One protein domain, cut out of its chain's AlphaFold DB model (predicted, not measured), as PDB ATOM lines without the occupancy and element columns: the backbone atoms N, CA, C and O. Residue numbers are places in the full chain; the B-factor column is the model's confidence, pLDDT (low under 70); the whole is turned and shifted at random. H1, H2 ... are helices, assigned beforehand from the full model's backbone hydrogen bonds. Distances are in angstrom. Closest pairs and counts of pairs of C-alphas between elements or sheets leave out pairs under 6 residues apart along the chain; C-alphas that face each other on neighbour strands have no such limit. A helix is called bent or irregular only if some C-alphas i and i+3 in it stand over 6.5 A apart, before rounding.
ATOM      1  N   ASP A   4      18.615  61.523 -31.516       58.88
ATOM      2  CA  ASP A   4      17.945  61.162 -32.767       58.88
ATOM      3  C   ASP A   4      18.791  61.513 -33.997       58.88
ATOM      4  O   ASP A   4      18.887  60.706 -34.915       58.88
ATOM      5  N   LYS A   5      19.502  62.652 -33.988       57.69
ATOM      6  CA  LYS A   5      20.390  63.044 -35.095       57.69
ATOM      7  C   LYS A   5      21.546  62.055 -35.292       57.69
ATOM      8  O   LYS A   5      21.875  61.722 -36.423       57.69
ATOM      9  N   MET A   6      22.115  61.556 -34.194       57.06
ATOM     10  CA  MET A   6      23.203  60.572 -34.229       57.06
ATOM     11  C   MET A   6      22.752  59.242 -34.854       57.06
ATOM     12  O   MET A   6      23.490  58.660 -35.639       57.06
ATOM     13  N   ARG A   7      21.509  58.809 -34.597       73.88
ATOM     14  CA  ARG A   7      20.945  57.598 -35.220       73.88
ATOM     15  C   ARG A   7      20.684  57.759 -36.720       73.88
ATOM     16  O   ARG A   7      20.788  56.781 -37.454       73.88
ATOM     17  N   PHE A   8      20.339  58.958 -37.196       77.31
ATOM     18  CA  PHE A   8      20.100  59.183 -38.629       77.31
ATOM     19  C   PHE A   8      21.395  59.179 -39.443       77.31
ATOM     20  O   PHE A   8      21.425  58.572 -40.510       77.31
ATOM     21  N   GLU A   9      22.470  59.770 -38.918       82.94
ATOM     22  CA  GLU A   9      23.798  59.718 -39.548       82.94
ATOM     23  C   GLU A   9      24.317  58.271 -39.641       82.94
ATOM     24  O   GLU A   9      24.866  57.873 -40.668       82.94
ATOM     25  N   GLU A  10      24.072  57.446 -38.617       88.25
ATOM     26  CA  GLU A  10      24.408  56.015 -38.632       88.25
ATOM     27  C   GLU A  10      23.625  55.239 -39.700       88.25
ATOM     28  O   GLU A  10      24.204  54.430 -40.425       88.25
ATOM     29  N   ILE A  11      22.319  55.497 -39.829       87.50
ATOM     30  CA  ILE A  11      21.470  54.859 -40.845       87.50
ATOM     31  C   ILE A  11      21.881  55.286 -42.256       87.50
ATOM     32  O   ILE A  11      21.961  54.442 -43.147       87.50
ATOM     33  N   HIS A  12      22.143  56.577 -42.465       89.94
ATOM     34  CA  HIS A  12      22.612  57.111 -43.745       89.94
ATOM     35  C   HIS A  12      23.936  56.468 -44.154       89.94
ATOM     36  O   HIS A  12      24.055  55.930 -45.258       89.94
ATOM     37  N   PHE A  13      24.899  56.443 -43.231       91.75
ATOM     38  CA  PHE A  13      26.184  55.791 -43.446       91.75
ATOM     39  C   PHE A  13      26.004  54.307 -43.776       91.75
ATOM     40  O   PHE A  13      26.569  53.822 -44.756       91.75
ATOM     41  N   PHE A  14      25.179  53.598 -43.002       92.38
ATOM     42  CA  PHE A  14      24.868  52.195 -43.248       92.38
ATOM     43  C   PHE A  14      24.276  51.978 -44.645       92.38
ATOM     44  O   PHE A  14      24.768  51.124 -45.379       92.38
ATOM     45  N   LEU A  15      23.264  52.755 -45.040       92.69
ATOM     46  CA  LEU A  15      22.626  52.619 -46.350       92.69
ATOM     47  C   LEU A  15      23.607  52.859 -47.491       92.69
ATOM     48  O   LEU A  15      23.608  52.094 -48.450       92.69
ATOM     49  N   ASN A  16      24.470  53.866 -47.382       93.62
ATOM     50  CA  ASN A  16      25.480  54.132 -48.400       93.62
ATOM     51  C   ASN A  16      26.487  52.983 -48.535       93.62
ATOM     52  O   ASN A  16      26.781  52.558 -49.654       93.62
ATOM     53  N   GLN A  17      26.959  52.423 -47.417       94.31
ATOM     54  CA  GLN A  17      27.816  51.231 -47.443       94.31
ATOM     55  C   GLN A  17      27.091  50.032 -48.053       94.31
ATOM     56  O   GLN A  17      27.657  49.289 -48.852       94.31
ATOM     57  N   PHE A  18      25.818  49.865 -47.709       93.31
ATOM     58  CA  PHE A  18      25.005  48.756 -48.170       93.31
ATOM     59  C   PHE A  18      24.724  48.821 -49.678       93.31
ATOM     60  O   PHE A  18      24.904  47.828 -50.383       93.31
ATOM     61  N   ILE A  19      24.366  50.003 -50.190       94.38
ATOM     62  CA  ILE A  19      24.204  50.269 -51.625       94.38
ATOM     63  C   ILE A  19      25.521  50.008 -52.358       94.38
ATOM     64  O   ILE A  19      25.526  49.297 -53.362       94.38
ATOM     65  N   SER A  20      26.634  50.539 -51.837       93.62
ATOM     66  CA  SER A  20      27.953  50.360 -52.443       93.62
ATOM     67  C   SER A  20      28.314  48.879 -52.545       93.62
ATOM     68  O   SER A  20      28.655  48.428 -53.636       93.62
ATOM     69  N   ALA A  21      28.156  48.113 -51.463       91.69
ATOM     70  CA  ALA A  21      28.461  46.685 -51.431       91.69
ATOM     71  C   ALA A  21      27.621  45.872 -52.432       91.69
ATOM     72  O   ALA A  21      28.156  45.012 -53.126       91.69
ATOM     73  N   LEU A  22      26.321  46.159 -52.559       90.88
ATOM     74  CA  LEU A  22      25.428  45.455 -53.493       90.88
ATOM     75  C   LEU A  22      25.622  45.850 -54.968       90.88
ATOM     76  O   LEU A  22      25.078  45.195 -55.859       90.88
ATOM     77  N   SER A  23      26.354  46.932 -55.222       93.06
ATOM     78  CA  SER A  23      26.667  47.441 -56.560       93.06
ATOM     79  C   SER A  23      28.108  47.178 -56.996       93.06
ATOM     80  O   SER A  23      28.473  47.512 -58.123       93.06
ATOM     81  N   ASP A  24      28.917  46.585 -56.114       92.56
ATOM     82  CA  ASP A  24      30.335  46.360 -56.352       92.56
ATOM     83  C   ASP A  24      30.559  45.515 -57.613       92.56
ATOM     84  O   ASP A  24      29.944  44.464 -57.818       92.56
ATOM     85  N   HIS A  25      31.421  46.011 -58.501       88.75
ATOM     86  CA  HIS A  25      31.606  45.415 -59.818       88.75
ATOM     87  C   HIS A  25      32.236  44.026 -59.731       88.75
ATOM     88  O   HIS A  25      31.817  43.123 -60.459       88.75
ATOM     89  N   GLU A  26      33.219  43.846 -58.847       86.62
ATOM     90  CA  GLU A  26      33.906  42.567 -58.673       86.62
ATOM     91  C   GLU A  26      32.950  41.527 -58.089       86.62
ATOM     92  O   GLU A  26      32.828  40.432 -58.639       86.62
ATOM     93  N   TYR A  27      32.202  41.894 -57.045       84.38
ATOM     94  CA  TYR A  27      31.128  41.086 -56.472       84.38
ATOM     95  C   TYR A  27      30.103  40.683 -57.538       84.38
ATOM     96  O   TYR A  27      29.806  39.498 -57.689       84.38
ATOM     97  N   ASN A  28      29.607  41.639 -58.327       84.62
ATOM     98  CA  ASN A  28      28.582  41.400 -59.342       84.62
ATOM     99  C   ASN A  28      29.071  40.487 -60.471       84.62
ATOM    100  O   ASN A  28      28.367  39.555 -60.858       84.62
ATOM    101  N   GLN A  29      30.276  40.730 -60.994       84.88
ATOM    102  CA  GLN A  29      30.889  39.883 -62.022       84.88
ATOM    103  C   GLN A  29      31.054  38.454 -61.529       84.88
ATOM    104  O   GLN A  29      30.706  37.496 -62.215       84.88
ATOM    105  N   LYS A  30      31.542  38.314 -60.306       82.69
ATOM    106  CA  LYS A  30      31.757  37.022 -59.680       82.69
ATOM    107  C   LYS A  30      30.452  36.265 -59.471       82.69
ATOM    108  O   LYS A  30      30.362  35.089 -59.800       82.69
ATOM    109  N   LEU A  31      29.412  36.959 -59.020       83.62
ATOM    110  CA  LEU A  31      28.091  36.374 -58.853       83.62
ATOM    111  C   LEU A  31      27.496  35.867 -60.175       83.62
ATOM    112  O   LEU A  31      26.861  34.813 -60.207       83.62
ATOM    113  N   LEU A  32      27.700  36.620 -61.259       80.19
ATOM    114  CA  LEU A  32      27.241  36.258 -62.600       80.19
ATOM    115  C   LEU A  32      28.014  35.065 -63.177       80.19
ATOM    116  O   LEU A  32      27.403  34.213 -63.821       80.19
ATOM    117  N   ASN A  33      29.325  35.006 -62.942       82.12
ATOM    118  CA  ASN A  33      30.206  33.992 -63.522       82.12
ATOM    119  C   ASN A  33      30.193  32.678 -62.730       82.12
ATOM    120  O   ASN A  33      30.064  31.609 -63.324       82.12
ATOM    121  N   ASP A  34      30.277  32.756 -61.402       76.88
ATOM    122  CA  ASP A  34      30.490  31.587 -60.543       76.88
ATOM    123  C   ASP A  34      29.174  31.043 -59.967       76.88
ATOM    124  O   ASP A  34      29.119  29.905 -59.500       76.88
ATOM    125  N   GLN A  35      28.103  31.853 -59.975       71.69
ATOM    126  CA  GLN A  35      26.798  31.560 -59.355       71.69
ATOM    127  C   GLN A  35      26.873  31.115 -57.880       71.69
ATOM    128  O   GLN A  35      25.896  30.607 -57.325       71.69
ATOM    129  N   LYS A  36      28.025  31.320 -57.232       67.62
ATOM    130  CA  LYS A  36      28.334  30.926 -55.859       67.62
ATOM    131  C   LYS A  36      29.118  32.038 -55.169       67.62
ATOM    132  O   LYS A  36      29.928  32.730 -55.782       67.62
ATOM    133  N   LEU A  37      28.861  32.211 -53.874       68.44
ATOM    134  CA  LEU A  37      29.673  33.065 -53.014       68.44
ATOM    135  C   LEU A  37      30.712  32.203 -52.305       68.44
ATOM    136  O   LEU A  37      30.359  31.227 -51.647       68.44
ATOM    137  N   PHE A  38      31.972  32.636 -52.374       60.50
ATOM    138  CA  PHE A  38      33.146  31.930 -51.835       60.50
ATOM    139  C   PHE A  38      32.998  31.536 -50.360       60.50
ATOM    140  O   PHE A  38      33.629  30.594 -49.901       60.50
ATOM    141  N   LEU A  39      32.172  32.263 -49.604       65.62
ATOM    142  CA  LEU A  39      32.031  32.075 -48.164       65.62
ATOM    143  C   LEU A  39      31.296  30.777 -47.781       65.62
ATOM    144  O   LEU A  39      31.461  30.309 -46.658       65.62
ATOM    145  N   TYR A  40      30.494  30.194 -48.682       66.56
ATOM    146  CA  TYR A  40      29.601  29.071 -48.351       66.56
ATOM    147  C   TYR A  40      29.820  27.809 -49.191       66.56
ATOM    148  O   TYR A  40      29.055  26.853 -49.053       66.56
ATOM    149  N   GLU A  41      30.858  27.768 -50.027       64.19
ATOM    150  CA  GLU A  41      31.146  26.610 -50.886       64.19
ATOM    151  C   GLU A  41      31.378  25.337 -50.054       64.19
ATOM    152  O   GLU A  41      30.732  24.317 -50.294       64.19
ATOM    153  N   ASP A  42      32.163  25.434 -48.977       65.94
ATOM    154  CA  ASP A  42      32.449  24.303 -48.079       65.94
ATOM    155  C   ASP A  42      31.235  23.866 -47.235       65.94
ATOM    156  O   ASP A  42      31.087  22.693 -46.875       65.94
ATOM    157  N   LEU A  43      30.348  24.814 -46.910       68.12
ATOM    158  CA  LEU A  43      29.122  24.580 -46.137       68.12
ATOM    159  C   LEU A  43      28.068  23.845 -46.973       68.12
ATOM    160  O   LEU A  43      27.358  22.975 -46.456       68.12
ATOM    161  N   SER A  44      27.999  24.181 -48.263       63.78
ATOM    162  CA  SER A  44      27.050  23.613 -49.216       63.78
ATOM    163  C   SER A  44      27.255  22.116 -49.418       63.78
ATOM    164  O   SER A  44      26.304  21.338 -49.336       63.78
ATOM    165  N   ASP A  45      28.497  21.697 -49.639       66.81
ATOM    166  CA  ASP A  45      28.743  20.377 -50.215       66.81
ATOM    167  C   ASP A  45      28.654  19.242 -49.177       66.81
ATOM    168  O   ASP A  45      28.317  18.108 -49.522       66.81
ATOM    169  N   ASN A  46      28.848  19.549 -47.888       69.38
ATOM    170  CA  ASN A  46      28.858  18.542 -46.818       69.38
ATOM    171  C   ASN A  46      27.729  18.691 -45.790       69.38
ATOM    172  O   ASN A  46      27.178  17.689 -45.341       69.38
ATOM    173  N   LEU A  47      27.382  19.919 -45.385       67.56
ATOM    174  CA  LEU A  47      26.448  20.130 -44.272       67.56
ATOM    175  C   LEU A  47      24.991  20.154 -44.746       67.56
ATOM    176  O   LEU A  47      24.096  19.635 -44.079       67.56
ATOM    177  N   LEU A  48      24.743  20.732 -45.923       69.81
ATOM    178  CA  LEU A  48      23.391  20.883 -46.454       69.81
ATOM    179  C   LEU A  48      22.793  19.591 -46.999       69.81
ATOM    180  O   LEU A  48      21.567  19.517 -47.074       69.81
ATOM    181  N   SER A  49      23.613  18.609 -47.377       73.75
ATOM    182  CA  SER A  49      23.142  17.299 -47.845       73.75
ATOM    183  C   SER A  49      22.486  16.489 -46.721       73.75
ATOM    184  O   SER A  49      21.582  15.697 -46.976       73.75
ATOM    185  N   VAL A  50      22.885  16.740 -45.469       79.38
ATOM    186  CA  VAL A  50      22.304  16.127 -44.263       79.38
ATOM    187  C   VAL A  50      20.961  16.765 -43.898       79.38
ATOM    188  O   VAL A  50      20.078  16.109 -43.344       79.38
ATOM    189  N   ILE A  51      20.784  18.049 -44.213       81.38
ATOM    190  CA  ILE A  51      19.569  18.791 -43.883       81.38
ATOM    191  C   ILE A  51      18.535  18.591 -44.996       81.38
ATOM    192  O   ILE A  51      18.687  19.101 -46.108       81.38
ATOM    193  N   ASN A  52      17.443  17.900 -44.668       85.75
ATOM    194  CA  ASN A  52      16.322  17.678 -45.579       85.75
ATOM    195  C   ASN A  52      15.751  19.017 -46.108       85.75
ATOM    196  O   ASN A  52      15.536  19.963 -45.348       85.75
ATOM    197  N   THR A  53      15.485  19.086 -47.414       82.75
ATOM    198  CA  THR A  53      14.880  20.243 -48.094       82.75
ATOM    199  C   THR A  53      13.562  20.699 -47.459       82.75
ATOM    200  O   THR A  53      13.364  21.896 -47.266       82.75
ATOM    201  N   ASP A  54      12.696  19.773 -47.053       85.50
ATOM    202  CA  ASP A  54      11.430  20.063 -46.372       85.50
ATOM    203  C   ASP A  54      11.666  20.778 -45.044       85.50
ATOM    204  O   ASP A  54      10.942  21.709 -44.695       85.50
ATOM    205  N   PHE A  55      12.716  20.390 -44.315       86.19
ATOM    206  CA  PHE A  55      13.085  21.038 -43.062       86.19
ATOM    207  C   PHE A  55      13.575  22.473 -43.291       86.19
ATOM    208  O   PHE A  55      13.135  23.382 -42.588       86.19
ATOM    209  N   LYS A  56      14.418  22.701 -44.312       83.50
ATOM    210  CA  LYS A  56      14.866  24.053 -44.703       83.50
ATOM    211  C   LYS A  56      13.677  24.942 -45.056       83.50
ATOM    212  O   LYS A  56      13.539  26.032 -44.509       83.50
ATOM    213  N   ASN A  57      12.785  24.445 -45.912       83.94
ATOM    214  CA  ASN A  57      11.589  25.170 -46.339       83.94
ATOM    215  C   ASN A  57      10.656  25.472 -45.157       83.94
ATOM    216  O   ASN A  57      10.087  26.561 -45.068       83.94
ATOM    217  N   ASN A  58      10.524  24.537 -44.215       86.94
ATOM    218  CA  ASN A  58       9.715  24.722 -43.016       86.94
ATOM    219  C   ASN A  58      10.293  25.820 -42.104       86.94
ATOM    220  O   ASN A  58       9.564  26.720 -41.695       86.94
ATOM    221  N   ILE A  59      11.605  25.819 -41.851       86.25
ATOM    222  CA  ILE A  59      12.254  26.885 -41.073       86.25
ATOM    223  C   ILE A  59      12.108  28.241 -41.766       86.25
ATOM    224  O   ILE A  59      11.676  29.201 -41.132       86.25
ATOM    225  N   LEU A  60      12.441  28.328 -43.056       85.19
ATOM    226  CA  LEU A  60      12.413  29.598 -43.786       85.19
ATOM    227  C   LEU A  60      10.998  30.180 -43.864       85.19
ATOM    228  O   LEU A  60      10.832  31.373 -43.633       85.19
ATOM    229  N   SER A  61       9.978  29.346 -44.088       83.06
ATOM    230  CA  SER A  61       8.575  29.791 -44.080       83.06
ATOM    231  C   SER A  61       8.099  30.232 -42.693       83.06
ATOM    232  O   SER A  61       7.378  31.222 -42.579       83.06
ATOM    233  N   GLN A  62       8.536  29.570 -41.615       86.44
ATOM    234  CA  GLN A  62       8.259  30.041 -40.256       86.44
ATOM    235  C   GLN A  62       8.948  31.378 -39.956       86.44
ATOM    236  O   GLN A  62       8.343  32.249 -39.328       86.44
ATOM    237  N   CYS A  63      10.199  31.557 -40.387       85.12
ATOM    238  CA  CYS A  63      10.923  32.819 -40.242       85.12
ATOM    239  C   CYS A  63      10.239  33.945 -41.024       85.12
ATOM    240  O   CYS A  63      10.001  35.014 -40.462       85.12
ATOM    241  N   GLU A  64       9.856  33.684 -42.275       82.00
ATOM    242  CA  GLU A  64       9.091  34.605 -43.119       82.00
ATOM    243  C   GLU A  64       7.781  35.007 -42.425       82.00
ATOM    244  O   GLU A  64       7.552  36.190 -42.179       82.00
ATOM    245  N   MET A  65       6.961  34.033 -42.017       82.50
ATOM    246  CA  MET A  65       5.685  34.276 -41.336       82.50
ATOM    247  C   MET A  65       5.862  35.143 -40.077       82.50
ATOM    248  O   MET A  65       5.094  36.078 -39.844       82.50
ATOM    249  N   ARG A  66       6.887  34.864 -39.262       82.00
ATOM    250  CA  ARG A  66       7.174  35.647 -38.050       82.00
ATOM    251  C   ARG A  66       7.536  37.092 -38.368       82.00
ATOM    252  O   ARG A  66       7.043  37.982 -37.679       82.00
ATOM    253  N   LEU A  67       8.356  37.330 -39.394       75.81
ATOM    254  CA  LEU A  67       8.677  38.687 -39.842       75.81
ATOM    255  C   LEU A  67       7.413  39.406 -40.329       75.81
ATOM    256  O   LEU A  67       7.158  40.536 -39.907       75.81
ATOM    257  N   TYR A  68       6.558  38.722 -41.098       75.06
ATOM    258  CA  TYR A  68       5.285  39.280 -41.555       75.06
ATOM    259  C   TYR A  68       4.359  39.712 -40.418       75.06
ATOM    260  O   TYR A  68       3.766  40.787 -40.482       75.06
ATOM    261  N   HIS A  69       4.254  38.916 -39.355       75.88
ATOM    262  CA  HIS A  69       3.441  39.272 -38.190       75.88
ATOM    263  C   HIS A  69       4.052  40.384 -37.325       75.88
ATOM    264  O   HIS A  69       3.325  41.057 -36.591       75.88
ATOM    265  N   GLN A  70       5.367  40.604 -37.401       71.62
ATOM    266  CA  GLN A  70       6.046  41.671 -36.662       71.62
ATOM    267  C   GLN A  70       5.924  43.037 -37.345       71.62
ATOM    268  O   GLN A  70       5.886  44.050 -36.647       71.62
ATOM    269  N   PHE A  71       5.779  43.097 -38.674       70.19
ATOM    270  CA  PHE A  71       5.697  44.381 -39.377       70.19
ATOM    271  C   PHE A  71       4.576  45.314 -38.882       70.19
ATOM    272  O   PHE A  71       4.868  46.485 -38.639       70.19
ATOM    273  N   PRO A  72       3.320  44.862 -38.667       63.53
ATOM    274  CA  PRO A  72       2.246  45.758 -38.235       63.53
ATOM    275  C   PRO A  72       2.385  46.225 -36.782       63.53
ATOM    276  O   PRO A  72       1.836  47.260 -36.420       63.53
ATOM    277  N   THR A  73       3.084  45.462 -35.936       57.75
ATOM    278  CA  THR A  73       3.133  45.691 -34.480       57.75
ATOM    279  C   THR A  73       4.276  46.606 -34.040       57.75
ATOM    280  O   THR A  73       4.273  47.076 -32.906       57.75
ATOM    281  N   MET A  74       5.233  46.892 -34.928       56.84
ATOM    282  CA  MET A  74       6.423  47.705 -34.637       56.84
ATOM    283  C   MET A  74       6.401  49.102 -35.275       56.84
ATOM    284  O   MET A  74       7.378  49.849 -35.170       56.84
ATOM    285  N   VAL A  75       5.294  49.487 -35.914       57.28
ATOM    286  CA  VAL A  75       5.113  50.848 -36.431       57.28
ATOM    287  C   VAL A  75       4.916  51.791 -35.241       57.28
ATOM    288  O   VAL A  75       3.852  51.820 -34.634       57.28
ATOM    289  N   SER A  76       5.960  52.533 -34.869       55.12
ATOM    290  CA  SER A  76       5.868  53.558 -33.825       55.12
ATOM    291  C   SER A  76       5.313  54.852 -34.413       55.12
ATOM    292  O   SER A  76       5.894  55.395 -35.353       55.12
ATOM    293  N   ASP A  77       4.249  55.397 -33.820       55.56
ATOM    294  CA  ASP A  77       3.643  56.674 -34.232       55.56
ATOM    295  C   ASP A  77       4.644  57.847 -34.207       55.56
ATOM    296  O   ASP A  77       4.508  58.808 -34.962       55.56
ATOM    297  N   SER A  78       5.699  57.767 -33.386       52.94
ATOM    298  CA  SER A  78       6.743  58.800 -33.291       52.94
ATOM    299  C   SER A  78       7.722  58.827 -34.470       52.94
ATOM    300  O   SER A  78       8.340  59.854 -34.736       52.94
ATOM    301  N   VAL A  79       7.865  57.712 -35.190       52.94
ATOM    302  CA  VAL A  79       8.788  57.571 -36.328       52.94
ATOM    303  C   VAL A  79       8.232  58.255 -37.583       52.94
ATOM    304  O   VAL A  79       8.982  58.685 -38.458       52.94
ATOM    305  N   TYR A  80       6.914  58.453 -37.630       54.69
ATOM    306  CA  TYR A  80       6.202  59.096 -38.732       54.69
ATOM    307  C   TYR A  80       6.503  60.591 -38.916       54.69
ATOM    308  O   TYR A  80       6.033  61.184 -39.882       54.69
ATOM    309  N   VAL A  81       7.273  61.214 -38.024       61.09
ATOM    310  CA  VAL A  81       7.485  62.670 -38.037       61.09
ATOM    311  C   VAL A  81       8.735  63.082 -38.831       61.09
ATOM    312  O   VAL A  81       8.829  64.238 -39.233       61.09
ATOM    313  N   ASN A  82       9.679  62.168 -39.109       75.50
ATOM    314  CA  ASN A  82      10.909  62.506 -39.839       75.50
ATOM    315  C   ASN A  82      10.898  61.996 -41.295       75.50
ATOM    316  O   ASN A  82      10.963  60.790 -41.543       75.50
ATOM    317  N   ASN A  83      10.895  62.932 -42.248       78.19
ATOM    318  CA  ASN A  83      10.956  62.661 -43.686       78.19
ATOM    319  C   ASN A  83      12.230  61.903 -44.110       78.19
ATOM    320  O   ASN A  83      12.146  61.036 -44.977       78.19
ATOM    321  N   GLU A  84      13.388  62.171 -43.489       81.75
ATOM    322  CA  GLU A  84      14.659  61.480 -43.786       81.75
ATOM    323  C   GLU A  84      14.563  59.997 -43.469       81.75
ATOM    324  O   GLU A  84      14.900  59.144 -44.287       81.75
ATOM    325  N   TYR A  85      14.040  59.678 -42.288       81.38
ATOM    326  CA  TYR A  85      13.901  58.292 -41.874       81.38
ATOM    327  C   TYR A  85      12.915  57.538 -42.767       81.38
ATOM    328  O   TYR A  85      13.197  56.413 -43.175       81.38
ATOM    329  N   GLN A  86      11.798  58.169 -43.137       79.81
ATOM    330  CA  GLN A  86      10.851  57.580 -44.087       79.81
ATOM    331  C   GLN A  86      11.488  57.336 -45.457       79.81
ATOM    332  O   GLN A  86      11.231  56.304 -46.082       79.81
ATOM    333  N   LEU A  87      12.334  58.255 -45.927       83.69
ATOM    334  CA  LEU A  87      13.090  58.067 -47.161       83.69
ATOM    335  C   LEU A  87      14.039  56.868 -47.041       83.69
ATOM    336  O   LEU A  87      14.026  55.994 -47.907       83.69
ATOM    337  N   TYR A  88      14.793  56.765 -45.949       87.00
ATOM    338  CA  TYR A  88      15.696  55.643 -45.688       87.00
ATOM    339  C   TYR A  88      14.958  54.301 -45.590       87.00
ATOM    340  O   TYR A  88      15.406  53.309 -46.165       87.00
ATOM    341  N   GLN A  89      13.785  54.266 -44.952       84.88
ATOM    342  CA  GLN A  89      12.917  53.084 -44.929       84.88
ATOM    343  C   GLN A  89      12.456  52.679 -46.331       84.88
ATOM    344  O   GLN A  89      12.469  51.492 -46.664       84.88
ATOM    345  N   ARG A  90      12.063  53.648 -47.168       84.75
ATOM    346  CA  ARG A  90      11.664  53.392 -48.560       84.75
ATOM    347  C   ARG A  90      12.827  52.848 -49.381       84.75
ATOM    348  O   ARG A  90      12.658  51.824 -50.034       84.75
ATOM    349  N   ILE A  91      14.005  53.468 -49.285       87.88
ATOM    350  CA  ILE A  91      15.221  53.009 -49.969       87.88
ATOM    351  C   ILE A  91      15.556  51.578 -49.551       87.88
ATOM    352  O   ILE A  91      15.710  50.713 -50.410       87.88
ATOM    353  N   MET A  92      15.587  51.293 -48.247       90.50
ATOM    354  CA  MET A  92      15.859  49.945 -47.748       90.50
ATOM    355  C   MET A  92      14.810  48.936 -48.232       90.50
ATOM    356  O   MET A  92      15.160  47.837 -48.653       90.50
ATOM    357  N   THR A  93      13.528  49.315 -48.233       86.56
ATOM    358  CA  THR A  93      12.444  48.477 -48.765       86.56
ATOM    359  C   THR A  93      12.684  48.142 -50.234       86.56
ATOM    360  O   THR A  93      12.622  46.975 -50.617       86.56
ATOM    361  N   TRP A  94      13.016  49.135 -51.061       87.19
ATOM    362  CA  TRP A  94      13.295  48.914 -52.478       87.19
ATOM    363  C   TRP A  94      14.517  48.035 -52.698       87.19
ATOM    364  O   TRP A  94      14.455  47.140 -53.536       87.19
ATOM    365  N   ILE A  95      15.587  48.227 -51.925       90.81
ATOM    366  CA  ILE A  95      16.768  47.361 -51.981       90.81
ATOM    367  C   ILE A  95      16.386  45.918 -51.649       90.81
ATOM    368  O   ILE A  95      16.740  45.020 -52.400       90.81
ATOM    369  N   VAL A  96      15.628  45.682 -50.575       90.69
ATOM    370  CA  VAL A  96      15.185  44.336 -50.169       90.69
ATOM    371  C   VAL A  96      14.338  43.673 -51.256       90.69
ATOM    372  O   VAL A  96      14.555  42.509 -51.594       90.69
ATOM    373  N   MET A  97      13.382  44.408 -51.825       86.00
ATOM    374  CA  MET A  97      12.494  43.887 -52.867       86.00
ATOM    375  C   MET A  97      13.249  43.602 -54.166       86.00
ATOM    376  O   MET A  97      13.078  42.529 -54.750       86.00
ATOM    377  N   LEU A  98      14.115  44.524 -54.595       87.81
ATOM    378  CA  LEU A  98      14.995  44.316 -55.741       87.81
ATOM    379  C   LEU A  98      15.906  43.123 -55.500       87.81
ATOM    380  O   LEU A  98      15.989  42.276 -56.373       87.81
ATOM    381  N   PHE A  99      16.489  43.002 -54.307       90.31
ATOM    382  CA  PHE A  99      17.367  41.895 -53.954       90.31
ATOM    383  C   PHE A  99      16.654  40.534 -53.978       90.31
ATOM    384  O   PHE A  99      17.225  39.517 -54.368       90.31
ATOM    385  N   ASN A 100      15.375  40.481 -53.594       90.31
ATOM    386  CA  ASN A 100      14.579  39.260 -53.716       90.31
ATOM    387  C   ASN A 100      14.413  38.834 -55.191       90.31
ATOM    388  O   ASN A 100      14.501  37.642 -55.498       90.31
ATOM    389  N   GLN A 101      14.222  39.795 -56.104       87.31
ATOM    390  CA  GLN A 101      14.049  39.532 -57.542       87.31
ATOM    391  C   GLN A 101      15.366  39.324 -58.300       87.31
ATOM    392  O   GLN A 101      15.442  38.486 -59.195       87.31
ATOM    393  N   GLN A 102      16.384  40.102 -57.961       86.88
ATOM    394  CA  GLN A 102      17.674  40.207 -58.626       86.88
ATOM    395  C   GLN A 102      18.758  40.170 -57.559       86.88
ATOM    396  O   GLN A 102      18.591  40.713 -56.486       86.88
ATOM    397  N   ASN A 103      19.901  39.566 -57.834       87.19
ATOM    398  CA  ASN A 103      20.878  39.317 -56.773       87.19
ATOM    399  C   ASN A 103      21.869  40.471 -56.538       87.19
ATOM    400  O   ASN A 103      22.751  40.365 -55.685       87.19
ATOM    401  N   THR A 104      21.743  41.544 -57.320       87.50
ATOM    402  CA  THR A 104      22.681  42.665 -57.399       87.50
ATOM    403  C   THR A 104      21.929  43.968 -57.669       87.50
ATOM    404  O   THR A 104      20.790  43.951 -58.141       87.50
ATOM    405  N   LEU A 105      22.563  45.108 -57.387       89.31
ATOM    406  CA  LEU A 105      22.090  46.415 -57.838       89.31
ATOM    407  C   LEU A 105      22.865  46.842 -59.083       89.31
ATOM    408  O   LEU A 105      24.096  46.794 -59.109       89.31
ATOM    409  N   SER A 106      22.148  47.308 -60.109       88.31
ATOM    410  CA  SER A 106      22.795  47.953 -61.252       88.31
ATOM    411  C   SER A 106      23.483  49.247 -60.808       88.31
ATOM    412  O   SER A 106      23.006  49.922 -59.892       88.31
ATOM    413  N   GLU A 107      24.565  49.639 -61.484       88.88
ATOM    414  CA  GLU A 107      25.273  50.895 -61.198       88.88
ATOM    415  C   GLU A 107      24.326  52.107 -61.245       88.88
ATOM    416  O   GLU A 107      24.380  52.992 -60.392       88.88
ATOM    417  N   GLN A 108      23.392  52.117 -62.202       87.88
ATOM    418  CA  GLN A 108      22.394  53.175 -62.336       87.88
ATOM    419  C   GLN A 108      21.436  53.218 -61.138       87.88
ATOM    420  O   GLN A 108      21.150  54.299 -60.620       87.88
ATOM    421  N   THR A 109      20.956  52.056 -60.683       88.69
ATOM    422  CA  THR A 109      20.076  51.944 -59.512       88.69
ATOM    423  C   THR A 109      20.806  52.342 -58.231       88.69
ATOM    424  O   THR A 109      20.266  53.100 -57.429       88.69
ATOM    425  N   ALA A 110      22.047  51.889 -58.062       91.25
ATOM    426  CA  ALA A 110      22.876  52.220 -56.911       91.25
ATOM    427  C   ALA A 110      23.140  53.727 -56.833       91.25
ATOM    428  O   ALA A 110      22.857  54.353 -55.815       91.25
ATOM    429  N   LYS A 111      23.556  54.339 -57.949       90.00
ATOM    430  CA  LYS A 111      23.750  55.790 -58.048       90.00
ATOM    431  C   LYS A 111      22.472  56.563 -57.736       90.00
ATOM    432  O   LYS A 111      22.527  57.598 -57.078       90.00
ATOM    433  N   TYR A 112      21.323  56.075 -58.197       88.81
ATOM    434  CA  TYR A 112      20.034  56.684 -57.885       88.81
ATOM    435  C   TYR A 112      19.732  56.645 -56.379       88.81
ATOM    436  O   TYR A 112      19.397  57.681 -55.808       88.81
ATOM    437  N   PHE A 113      19.906  55.495 -55.719       90.00
ATOM    438  CA  PHE A 113      19.687  55.379 -54.275       90.00
ATOM    439  C   PHE A 113      20.682  56.201 -53.452       90.00
ATOM    440  O   PHE A 113      20.252  56.877 -52.523       90.00
ATOM    441  N   SER A 114      21.967  56.226 -53.813       90.62
ATOM    442  CA  SER A 114      22.958  57.081 -53.142       90.62
ATOM    443  C   SER A 114      22.601  58.564 -53.262       90.62
ATOM    444  O   SER A 114      22.578  59.276 -52.263       90.62
ATOM    445  N   ASN A 115      22.212  59.019 -54.458       89.00
ATOM    446  CA  ASN A 115      21.769  60.401 -54.649       89.00
ATOM    447  C   ASN A 115      20.521  60.737 -53.819       89.00
ATOM    448  O   ASN A 115      20.388  61.866 -53.357       89.00
ATOM    449  N   LEU A 116      19.602  59.781 -53.636       86.75
ATOM    450  CA  LEU A 116      18.453  59.968 -52.749       86.75
ATOM    451  C   LEU A 116      18.879  60.052 -51.281       86.75
ATOM    452  O   LEU A 116      18.383  60.924 -50.575       86.75
ATOM    453  N   CYS A 117      19.807  59.203 -50.829       87.25
ATOM    454  CA  CYS A 117      20.341  59.261 -49.466       87.25
ATOM    455  C   CYS A 117      20.969  60.625 -49.142       87.25
ATOM    456  O   CYS A 117      20.808  61.111 -48.025       87.25
ATOM    457  N   ASP A 118      21.653  61.231 -50.116       85.94
ATOM    458  CA  ASP A 118      22.354  62.513 -49.972       85.94
ATOM    459  C   ASP A 118      21.464  63.734 -50.264       85.94
ATOM    460  O   ASP A 118      21.872  64.880 -50.051       85.94
ATOM    461  N   SER A 119      20.243  63.517 -50.766       80.31
ATOM    462  CA  SER A 119      19.312  64.606 -51.050       80.31
ATOM    463  C   SER A 119      18.789  65.232 -49.754       80.31
ATOM    464  O   SER A 119      18.372  64.548 -48.822       80.31
ATOM    465  N   ASN A 120      18.823  66.564 -49.686       64.75
ATOM    466  CA  ASN A 120      18.398  67.308 -48.505       64.75
ATOM    467  C   ASN A 120      16.861  67.281 -48.417       64.75
ATOM    468  O   ASN A 120      16.185  67.966 -49.180       64.75
ATOM    469  N   THR A 121      16.298  66.497 -47.497       62.19
ATOM    470  CA  THR A 121      14.840  66.241 -47.405       62.19
ATOM    471  C   THR A 121      14.017  67.382 -46.786       62.19
ATOM    472  O   THR A 121      12.844  67.203 -46.442       62.19
ATOM    473  N   ASN A 122      14.618  68.568 -46.631       57.81
ATOM    474  CA  ASN A 122      13.902  69.772 -46.201       57.81
ATOM    475  C   ASN A 122      12.810  70.170 -47.204       57.81
ATOM    476  O   ASN A 122      11.795  70.740 -46.803       57.81
ATOM    477  N   ASP A 123      12.999  69.826 -48.477       53.19
ATOM    478  CA  ASP A 123      11.936  69.856 -49.469       53.19
ATOM    479  C   ASP A 123      11.166  68.535 -49.378       53.19
ATOM    480  O   ASP A 123      11.761  67.456 -49.364       53.19
ATOM    481  N   SER A 124       9.838  68.628 -49.260       55.53
ATOM    482  CA  SER A 124       8.911  67.492 -49.219       55.53
ATOM    483  C   SER A 124       9.361  66.367 -50.153       55.53
ATOM    484  O   SER A 124       9.675  66.647 -51.313       55.53
ATOM    485  N   LEU A 125       9.359  65.118 -49.655       59.53
ATOM    486  CA  LEU A 125       9.589  63.916 -50.466       59.53
ATOM    487  C   LEU A 125       8.896  64.103 -51.822       59.53
ATOM    488  O   LEU A 125       7.689  64.344 -51.813       59.53
ATOM    489  N   PRO A 126       9.620  64.039 -52.956       56.50
ATOM    490  CA  PRO A 126       9.012  64.231 -54.259       56.50
ATOM    491  C   PRO A 126       7.755  63.369 -54.370       56.50
ATOM    492  O   PRO A 126       7.841  62.149 -54.216       56.50
ATOM    493  N   ASP A 127       6.604  63.988 -54.646       53.28
ATOM    494  CA  ASP A 127       5.326  63.282 -54.846       53.28
ATOM    495  C   ASP A 127       5.436  62.202 -55.945       53.28
ATOM    496  O   ASP A 127       4.650  61.258 -55.997       53.28
ATOM    497  N   ASP A 128       6.467  62.314 -56.787       52.59
ATOM    498  CA  ASP A 128       6.826  61.420 -57.885       52.59
ATOM    499  C   ASP A 128       7.920  60.381 -57.530       52.59
ATOM    500  O   ASP A 128       8.526  59.773 -58.417       52.59
ATOM    501  N   LEU A 129       8.201  60.138 -56.240       60.09
ATOM    502  CA  LEU A 129       8.932  58.944 -55.771       60.09
ATOM    503  C   LEU A 129       8.026  57.711 -55.870       60.09
ATOM    504  O   LEU A 129       7.723  57.029 -54.888       60.09
ATOM    505  N   THR A 130       7.557  57.453 -57.082       58.34
ATOM    506  CA  THR A 130       6.795  56.264 -57.406       58.34
ATOM    507  C   THR A 130       7.761  55.118 -57.649       58.34
ATOM    508  O   THR A 130       8.830  55.268 -58.251       58.34
ATOM    509  N   PHE A 131       7.371  53.945 -57.163       55.53
ATOM    510  CA  PHE A 131       8.112  52.718 -57.397       55.53
ATOM    511  C   PHE A 131       8.340  52.483 -58.898       55.53
ATOM    512  O   PHE A 131       9.443  52.121 -59.284       55.53
ATOM    513  N   ASP A 132       7.363  52.827 -59.741       57.06
ATOM    514  CA  ASP A 132       7.425  52.725 -61.205       57.06
ATOM    515  C   ASP A 132       8.667  53.382 -61.813       57.06
ATOM    516  O   ASP A 132       9.278  52.849 -62.745       57.06
ATOM    517  N   ARG A 133       9.097  54.518 -61.255       62.41
ATOM    518  CA  ARG A 133      10.307  55.215 -61.693       62.41
ATOM    519  C   ARG A 133      11.563  54.401 -61.384       62.41
ATOM    520  O   ARG A 133      12.468  54.328 -62.212       62.41
ATOM    521  N   ILE A 134      11.590  53.725 -60.242       60.62
ATOM    522  CA  ILE A 134      12.687  52.857 -59.797       60.62
ATOM    523  C   ILE A 134      12.714  51.570 -60.610       60.62
ATOM    524  O   ILE A 134      13.783  51.161 -61.057       60.62
ATOM    525  N   THR A 135      11.557  50.971 -60.886       55.69
ATOM    526  CA  THR A 135      11.446  49.799 -61.762       55.69
ATOM    527  C   THR A 135      11.930  50.123 -63.169       55.69
ATOM    528  O   THR A 135      12.685  49.354 -63.759       55.69
ATOM    529  N   SER A 136      11.586  51.308 -63.684       61.50
ATOM    530  CA  SER A 136      12.075  51.775 -64.985       61.50
ATOM    531  C   SER A 136      13.608  51.887 -65.029       61.50
ATOM    532  O   SER A 136      14.220  51.548 -66.043       61.50
ATOM    533  N   LEU A 137      14.225  52.293 -63.912       59.69
ATOM    534  CA  LEU A 137      15.675  52.417 -63.743       59.69
ATOM    535  C   LEU A 137      16.362  51.059 -63.503       59.69
ATOM    536  O   LEU A 137      17.522  50.900 -63.868       59.69
ATOM    537  N   ALA A 138      15.665  50.089 -62.904       56.22
ATOM    538  CA  ALA A 138      16.190  48.772 -62.534       56.22
ATOM    539  C   ALA A 138      15.963  47.663 -63.588       56.22
ATOM    540  O   ALA A 138      16.428  46.547 -63.366       56.22
ATOM    541  N   THR A 139      15.335  47.977 -64.741       47.47
ATOM    542  CA  THR A 139      15.004  47.147 -65.940       47.47
ATOM    543  C   THR A 139      13.547  46.649 -66.073       47.47
ATOM    544  O   THR A 139      12.806  46.590 -65.102       47.47
ATOM    545  N   ARG A 140      13.166  46.314 -67.333       44.50
ATOM    546  CA  ARG A 140      11.853  46.030 -67.995       44.50
ATOM    547  C   ARG A 140      10.815  45.118 -67.300       44.50
ATOM    548  O   ARG A 140       9.950  44.562 -67.979       44.50
ATOM    549  N   VAL A 141      10.862  44.912 -65.998       43.34
ATOM    550  CA  VAL A 141       9.851  44.120 -65.301       43.34
ATOM    551  C   VAL A 141       8.758  45.074 -64.827       43.34
ATOM    552  O   VAL A 141       8.984  45.899 -63.953       43.34
ATOM    553  N   SER A 142       7.578  44.997 -65.447       41.84
ATOM    554  CA  SER A 142       6.363  45.603 -64.894       41.84
ATOM    555  C   SER A 142       6.021  44.841 -63.625       41.84
ATOM    556  O   SER A 142       5.814  43.629 -63.682       41.84
ATOM    557  N   LEU A 143       6.005  45.528 -62.495       46.97
ATOM    558  CA  LEU A 143       5.809  44.919 -61.191       46.97
ATOM    559  C   LEU A 143       4.550  45.529 -60.563       46.97
ATOM    560  O   LEU A 143       4.477  46.741 -60.373       46.97
ATOM    561  N   ASN A 144       3.527  44.696 -60.365       41.47
ATOM    562  CA  ASN A 144       2.184  45.105 -59.959       41.47
ATOM    563  C   ASN A 144       2.062  45.087 -58.436       41.47
ATOM    564  O   ASN A 144       1.714  44.058 -57.859       41.47
ATOM    565  N   MET A 145       2.250  46.243 -57.796       45.38
ATOM    566  CA  MET A 145       2.058  46.371 -56.352       45.38
ATOM    567  C   MET A 145       0.627  46.019 -55.925       45.38
ATOM    568  O   MET A 145      -0.249  46.881 -55.886       45.38
ATOM    569  N   GLU A 146       0.395  44.782 -55.499       46.97
ATOM    570  CA  GLU A 146      -0.781  44.438 -54.708       46.97
ATOM    571  C   GLU A 146      -0.438  44.426 -53.216       46.97
ATOM    572  O   GLU A 146       0.404  43.659 -52.766       46.97
ATOM    573  N   SER A 147      -1.148  45.276 -52.461       45.91
ATOM    574  CA  SER A 147      -1.420  45.314 -51.005       45.91
ATOM    575  C   SER A 147      -0.283  45.163 -49.966       45.91
ATOM    576  O   SER A 147      -0.345  45.826 -48.929       45.91
ATOM    577  N   ASN A 148       0.778  44.395 -50.218       50.06
ATOM    578  CA  ASN A 148       1.854  44.108 -49.265       50.06
ATOM    579  C   ASN A 148       2.891  45.238 -49.145       50.06
ATOM    580  O   ASN A 148       3.542  45.366 -48.109       50.06
ATOM    581  N   SER A 149       3.024  46.106 -50.156       53.41
ATOM    582  CA  SER A 149       4.005  47.205 -50.164       53.41
ATOM    583  C   SER A 149       3.786  48.220 -49.032       53.41
ATOM    584  O   SER A 149       4.748  48.694 -48.430       53.41
ATOM    585  N   ASN A 150       2.531  48.479 -48.651       57.34
ATOM    586  CA  ASN A 150       2.191  49.408 -47.569       57.34
ATOM    587  C   ASN A 150       2.715  48.978 -46.190       57.34
ATOM    588  O   ASN A 150       2.943  49.836 -45.337       57.34
ATOM    589  N   ILE A 151       2.899  47.674 -45.964       59.22
ATOM    590  CA  ILE A 151       3.413  47.139 -44.697       59.22
ATOM    591  C   ILE A 151       4.931  47.355 -44.619       59.22
ATOM    592  O   ILE A 151       5.445  47.827 -43.602       59.22
ATOM    593  N   PHE A 152       5.646  47.117 -45.721       60.91
ATOM    594  CA  PHE A 152       7.101  47.280 -45.773       60.91
ATOM    595  C   PHE A 152       7.543  48.735 -45.628       60.91
ATOM    596  O   PHE A 152       8.460  49.016 -44.862       60.91
ATOM    597  N   TYR A 153       6.820  49.681 -46.234       61.00
ATOM    598  CA  TYR A 153       7.134  51.108 -46.097       61.00
ATOM    599  C   TYR A 153       6.995  51.659 -44.675       61.00
ATOM    600  O   TYR A 153       7.472  52.755 -44.397       61.00
ATOM    601  N   ARG A 154       6.345  50.916 -43.773       65.44
ATOM    602  CA  ARG A 154       6.171  51.288 -42.362       65.44
ATOM    603  C   ARG A 154       7.103  50.523 -41.427       65.44
ATOM    604  O   ARG A 154       7.099  50.756 -40.222       65.44
ATOM    605  N   SER A 155       7.895  49.610 -41.976       72.50
ATOM    606  CA  SER A 155       8.737  48.699 -41.214       72.50
ATOM    607  C   SER A 155      10.018  49.381 -40.767       72.50
ATOM    608  O   SER A 155      10.622  50.146 -41.518       72.50
ATOM    609  N   GLN A 156      10.452  49.113 -39.540       81.19
ATOM    610  CA  GLN A 156      11.731  49.620 -39.050       81.19
ATOM    611  C   GLN A 156      12.893  49.034 -39.874       81.19
ATOM    612  O   GLN A 156      12.800  47.921 -40.402       81.19
ATOM    613  N   ILE A 157      13.979  49.800 -40.015       83.69
ATOM    614  CA  ILE A 157      15.121  49.429 -40.868       83.69
ATOM    615  C   ILE A 157      15.776  48.122 -40.410       83.69
ATOM    616  O   ILE A 157      16.210  47.330 -41.242       83.69
ATOM    617  N   ASP A 158      15.801  47.850 -39.108       84.06
ATOM    618  CA  ASP A 158      16.306  46.595 -38.551       84.06
ATOM    619  C   ASP A 158      15.462  45.382 -38.980       84.06
ATOM    620  O   ASP A 158      16.017  44.324 -39.282       84.06
ATOM    621  N   ILE A 159      14.136  45.524 -39.082       84.12
ATOM    622  CA  ILE A 159      13.256  44.464 -39.592       84.12
ATOM    623  C   ILE A 159      13.516  44.238 -41.084       84.12
ATOM    624  O   ILE A 159      13.626  43.091 -41.523       84.12
ATOM    625  N   LEU A 160      13.677  45.313 -41.862       87.38
ATOM    626  CA  LEU A 160      14.038  45.217 -43.280       87.38
ATOM    627  C   LEU A 160      15.409  44.549 -43.470       87.38
ATOM    628  O   LEU A 160      15.579  43.735 -44.375       87.38
ATOM    629  N   LEU A 161      16.370  44.821 -42.585       90.50
ATOM    630  CA  LEU A 161      17.673  44.164 -42.592       90.50
ATOM    631  C   LEU A 161      17.571  42.672 -42.246       90.50
ATOM    632  O   LEU A 161      18.219  41.848 -42.887       90.50
ATOM    633  N   ARG A 162      16.733  42.288 -41.274       89.88
ATOM    634  CA  ARG A 162      16.453  40.868 -40.983       89.88
ATOM    635  C   ARG A 162      15.815  40.163 -42.172       89.88
ATOM    636  O   ARG A 162      16.171  39.025 -42.465       89.88
ATOM    637  N   LEU A 163      14.915  40.843 -42.877       89.25
ATOM    638  CA  LEU A 163      14.317  40.318 -44.097       89.25
ATOM    639  C   LEU A 163      15.363  40.138 -45.204       89.25
ATOM    640  O   LEU A 163      15.393  39.090 -45.845       89.25
ATOM    641  N   PHE A 164      16.262  41.110 -45.384       91.88
ATOM    642  CA  PHE A 164      17.402  40.976 -46.291       91.88
ATOM    643  C   PHE A 164      18.274  39.766 -45.939       91.88
ATOM    644  O   PHE A 164      18.575  38.965 -46.820       91.88
ATOM    645  N   MET A 165      18.647  39.606 -44.663       92.12
ATOM    646  CA  MET A 165      19.435  38.458 -44.201       92.12
ATOM    647  C   MET A 165      18.733  37.139 -44.533       92.12
ATOM    648  O   MET A 165      19.362  36.230 -45.060       92.12
ATOM    649  N   LEU A 166      17.418  37.052 -44.322       91.06
ATOM    650  CA  LEU A 166      16.649  35.856 -44.652       91.06
ATOM    651  C   LEU A 166      16.642  35.560 -46.166       91.06
ATOM    652  O   LEU A 166      16.791  34.407 -46.570       91.06
ATOM    653  N   ILE A 167      16.505  36.587 -47.015       91.50
ATOM    654  CA  ILE A 167      16.617  36.447 -48.480       91.50
ATOM    655  C   ILE A 167      18.025  35.988 -48.871       91.50
ATOM    656  O   ILE A 167      18.178  35.115 -49.724       91.50
ATOM    657  N   TYR A 168      19.051  36.557 -48.242       90.81
ATOM    658  CA  TYR A 168      20.444  36.192 -48.467       90.81
ATOM    659  C   TYR A 168      20.699  34.722 -48.109       90.81
ATOM    660  O   TYR A 168      21.244  33.978 -48.921       90.81
ATOM    661  N   GLU A 169      20.253  34.275 -46.934       88.69
ATOM    662  CA  GLU A 169      20.372  32.881 -46.503       88.69
ATOM    663  C   GLU A 169      19.622  31.932 -47.445       88.69
ATOM    664  O   GLU A 169      20.156  30.896 -47.843       88.69
ATOM    665  N   LEU A 170      18.407  32.296 -47.869       88.44
ATOM    666  CA  LEU A 170      17.657  31.528 -48.861       88.44
ATOM    667  C   LEU A 170      18.445  31.397 -50.174       88.44
ATOM    668  O   LEU A 170      18.525  30.303 -50.724       88.44
ATOM    669  N   LYS A 171      19.043  32.478 -50.680       88.50
ATOM    670  CA  LYS A 171      19.737  32.467 -51.976       88.50
ATOM    671  C   LYS A 171      21.101  31.791 -51.934       88.50
ATOM    672  O   LYS A 171      21.444  31.051 -52.849       88.50
ATOM    673  N   TYR A 172      21.891  32.028 -50.896       85.19
ATOM    674  CA  TYR A 172      23.303  31.633 -50.899       85.19
ATOM    675  C   TYR A 172      23.629  30.470 -49.982       85.19
ATOM    676  O   TYR A 172      24.679  29.857 -50.154       85.19
ATOM    677  N   ILE A 173      22.740  30.148 -49.042       84.25
ATOM    678  CA  ILE A 173      22.937  29.031 -48.126       84.25
ATOM    679  C   ILE A 173      21.970  27.903 -48.471       84.25
ATOM    680  O   ILE A 173      22.416  26.796 -48.717       84.25
ATOM    681  N   TYR A 174      20.657  28.134 -48.535       83.19
ATOM    682  CA  TYR A 174      19.700  27.017 -48.483       83.19
ATOM    683  C   TYR A 174      19.026  26.623 -49.804       83.19
ATOM    684  O   TYR A 174      18.767  25.436 -50.003       83.19
ATOM    685  N   GLY A 175      18.699  27.583 -50.668       80.44
ATOM    686  CA  GLY A 175      17.836  27.397 -51.843       80.44
ATOM    687  C   GLY A 175      18.488  27.717 -53.191       80.44
ATOM    688  O   GLY A 175      17.929  27.383 -54.234       80.44
TER     689      GLY A 175
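AT A GLANCE: This is residues 4 to 175 of the 186 residues of an uncharacterized protein of Thelohanellus kitauei (UniProt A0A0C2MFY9). The longest helix, H4, lies side by side with H9, and H9 packs on H5, which makes a small three-helix bundle with H1 and H6. H2 and H3 lie along a loop of chain from the end of H1 round to the start of H4, while H7 packs on H6 and the four-residue H8 lies near one end of H4. The printed part has 172 residues with nine named helices, H1 to H9 in that order, and no named strand; its class is all helix. It is compact, with a radius of gyration of the C-alphas of 17.3 A and spans of 54 by 37 by 35 A.

HOW THE PARTS SIT: H4, residues 53 to 73, touches H9, residues 157 to 174, at a shallow tilt of 9 degrees, opposite ways; the closest C-alphas, of Lys 56 and Tyr 174, are 6.8 A apart. H8, residues 149 to 152, only just touches H4, with 3 pairs of C-alphas within 8 A, at residues 71 to 72 alone; the closest are Phe 71 and Ile 151, 6.4 A. H9 touches H5, residues 83 to 101, at 12 degrees, a shallow tilt, the same way, closest at the C-alphas of Val 96 and Phe 164, 5.6 A. H5 and H6, residues 107 to 118, form a helical hairpin at 18 degrees, closest at the C-alphas of Ile 91 and Phe 113, 6.6 A. H1, residues 4 to 23, touches H6 at 8 degrees, opposite ways, closest at the C-alphas of Ile 19 and Ala 110, 5.8 A. H1 also touches H5 at 25 degrees, the same way, closest at the C-alphas of Phe 8 and Tyr 85, 7.1 A. H7, residues 131 to 138, touches H6 at a steep tilt of 47 degrees, closest at the C-alphas of Thr 109 and Ala 138, 5.9 A. H2, residues 25 to 34, and H3, residues 41 to 46, touch no helix. Every O i to N i+4 pair is within hydrogen-bond range in H1, H2, H5, H6 and H7; H4 has 15 of 17, H9 13 of 14, and H3 0 of 2 with 1 of 3 O i to N i+3 pairs, while H8 is too short for an i+4 pair.

IN THESE COORDINATES: H1 begins at C-alpha 4, (17.945, 61.162, -32.767), and is 28.8 A long. H4, 31.2 A, begins at (14.880, 20.243, -48.094) and is only just irregular, with C-alphas 69 and 72 at 6.6 A. H5 measures 27.1 A, H6 16.4 A and H2 13.9 A. H9, 24.1 A, ends at C-alpha 174, (19.700, 27.017, -48.483).

THE WHOLE: The C-alphas farthest apart, of Val 50 and Asp 123, are 55.0 A from each other. The printed part has no cut, and its one long link is H6 to H7, residues 119 to 130. The mean pLDDT of the printed part is 75.7; residues 4 to 6, 36 to 48, 72 to 81 and 120 to 154 are under 70.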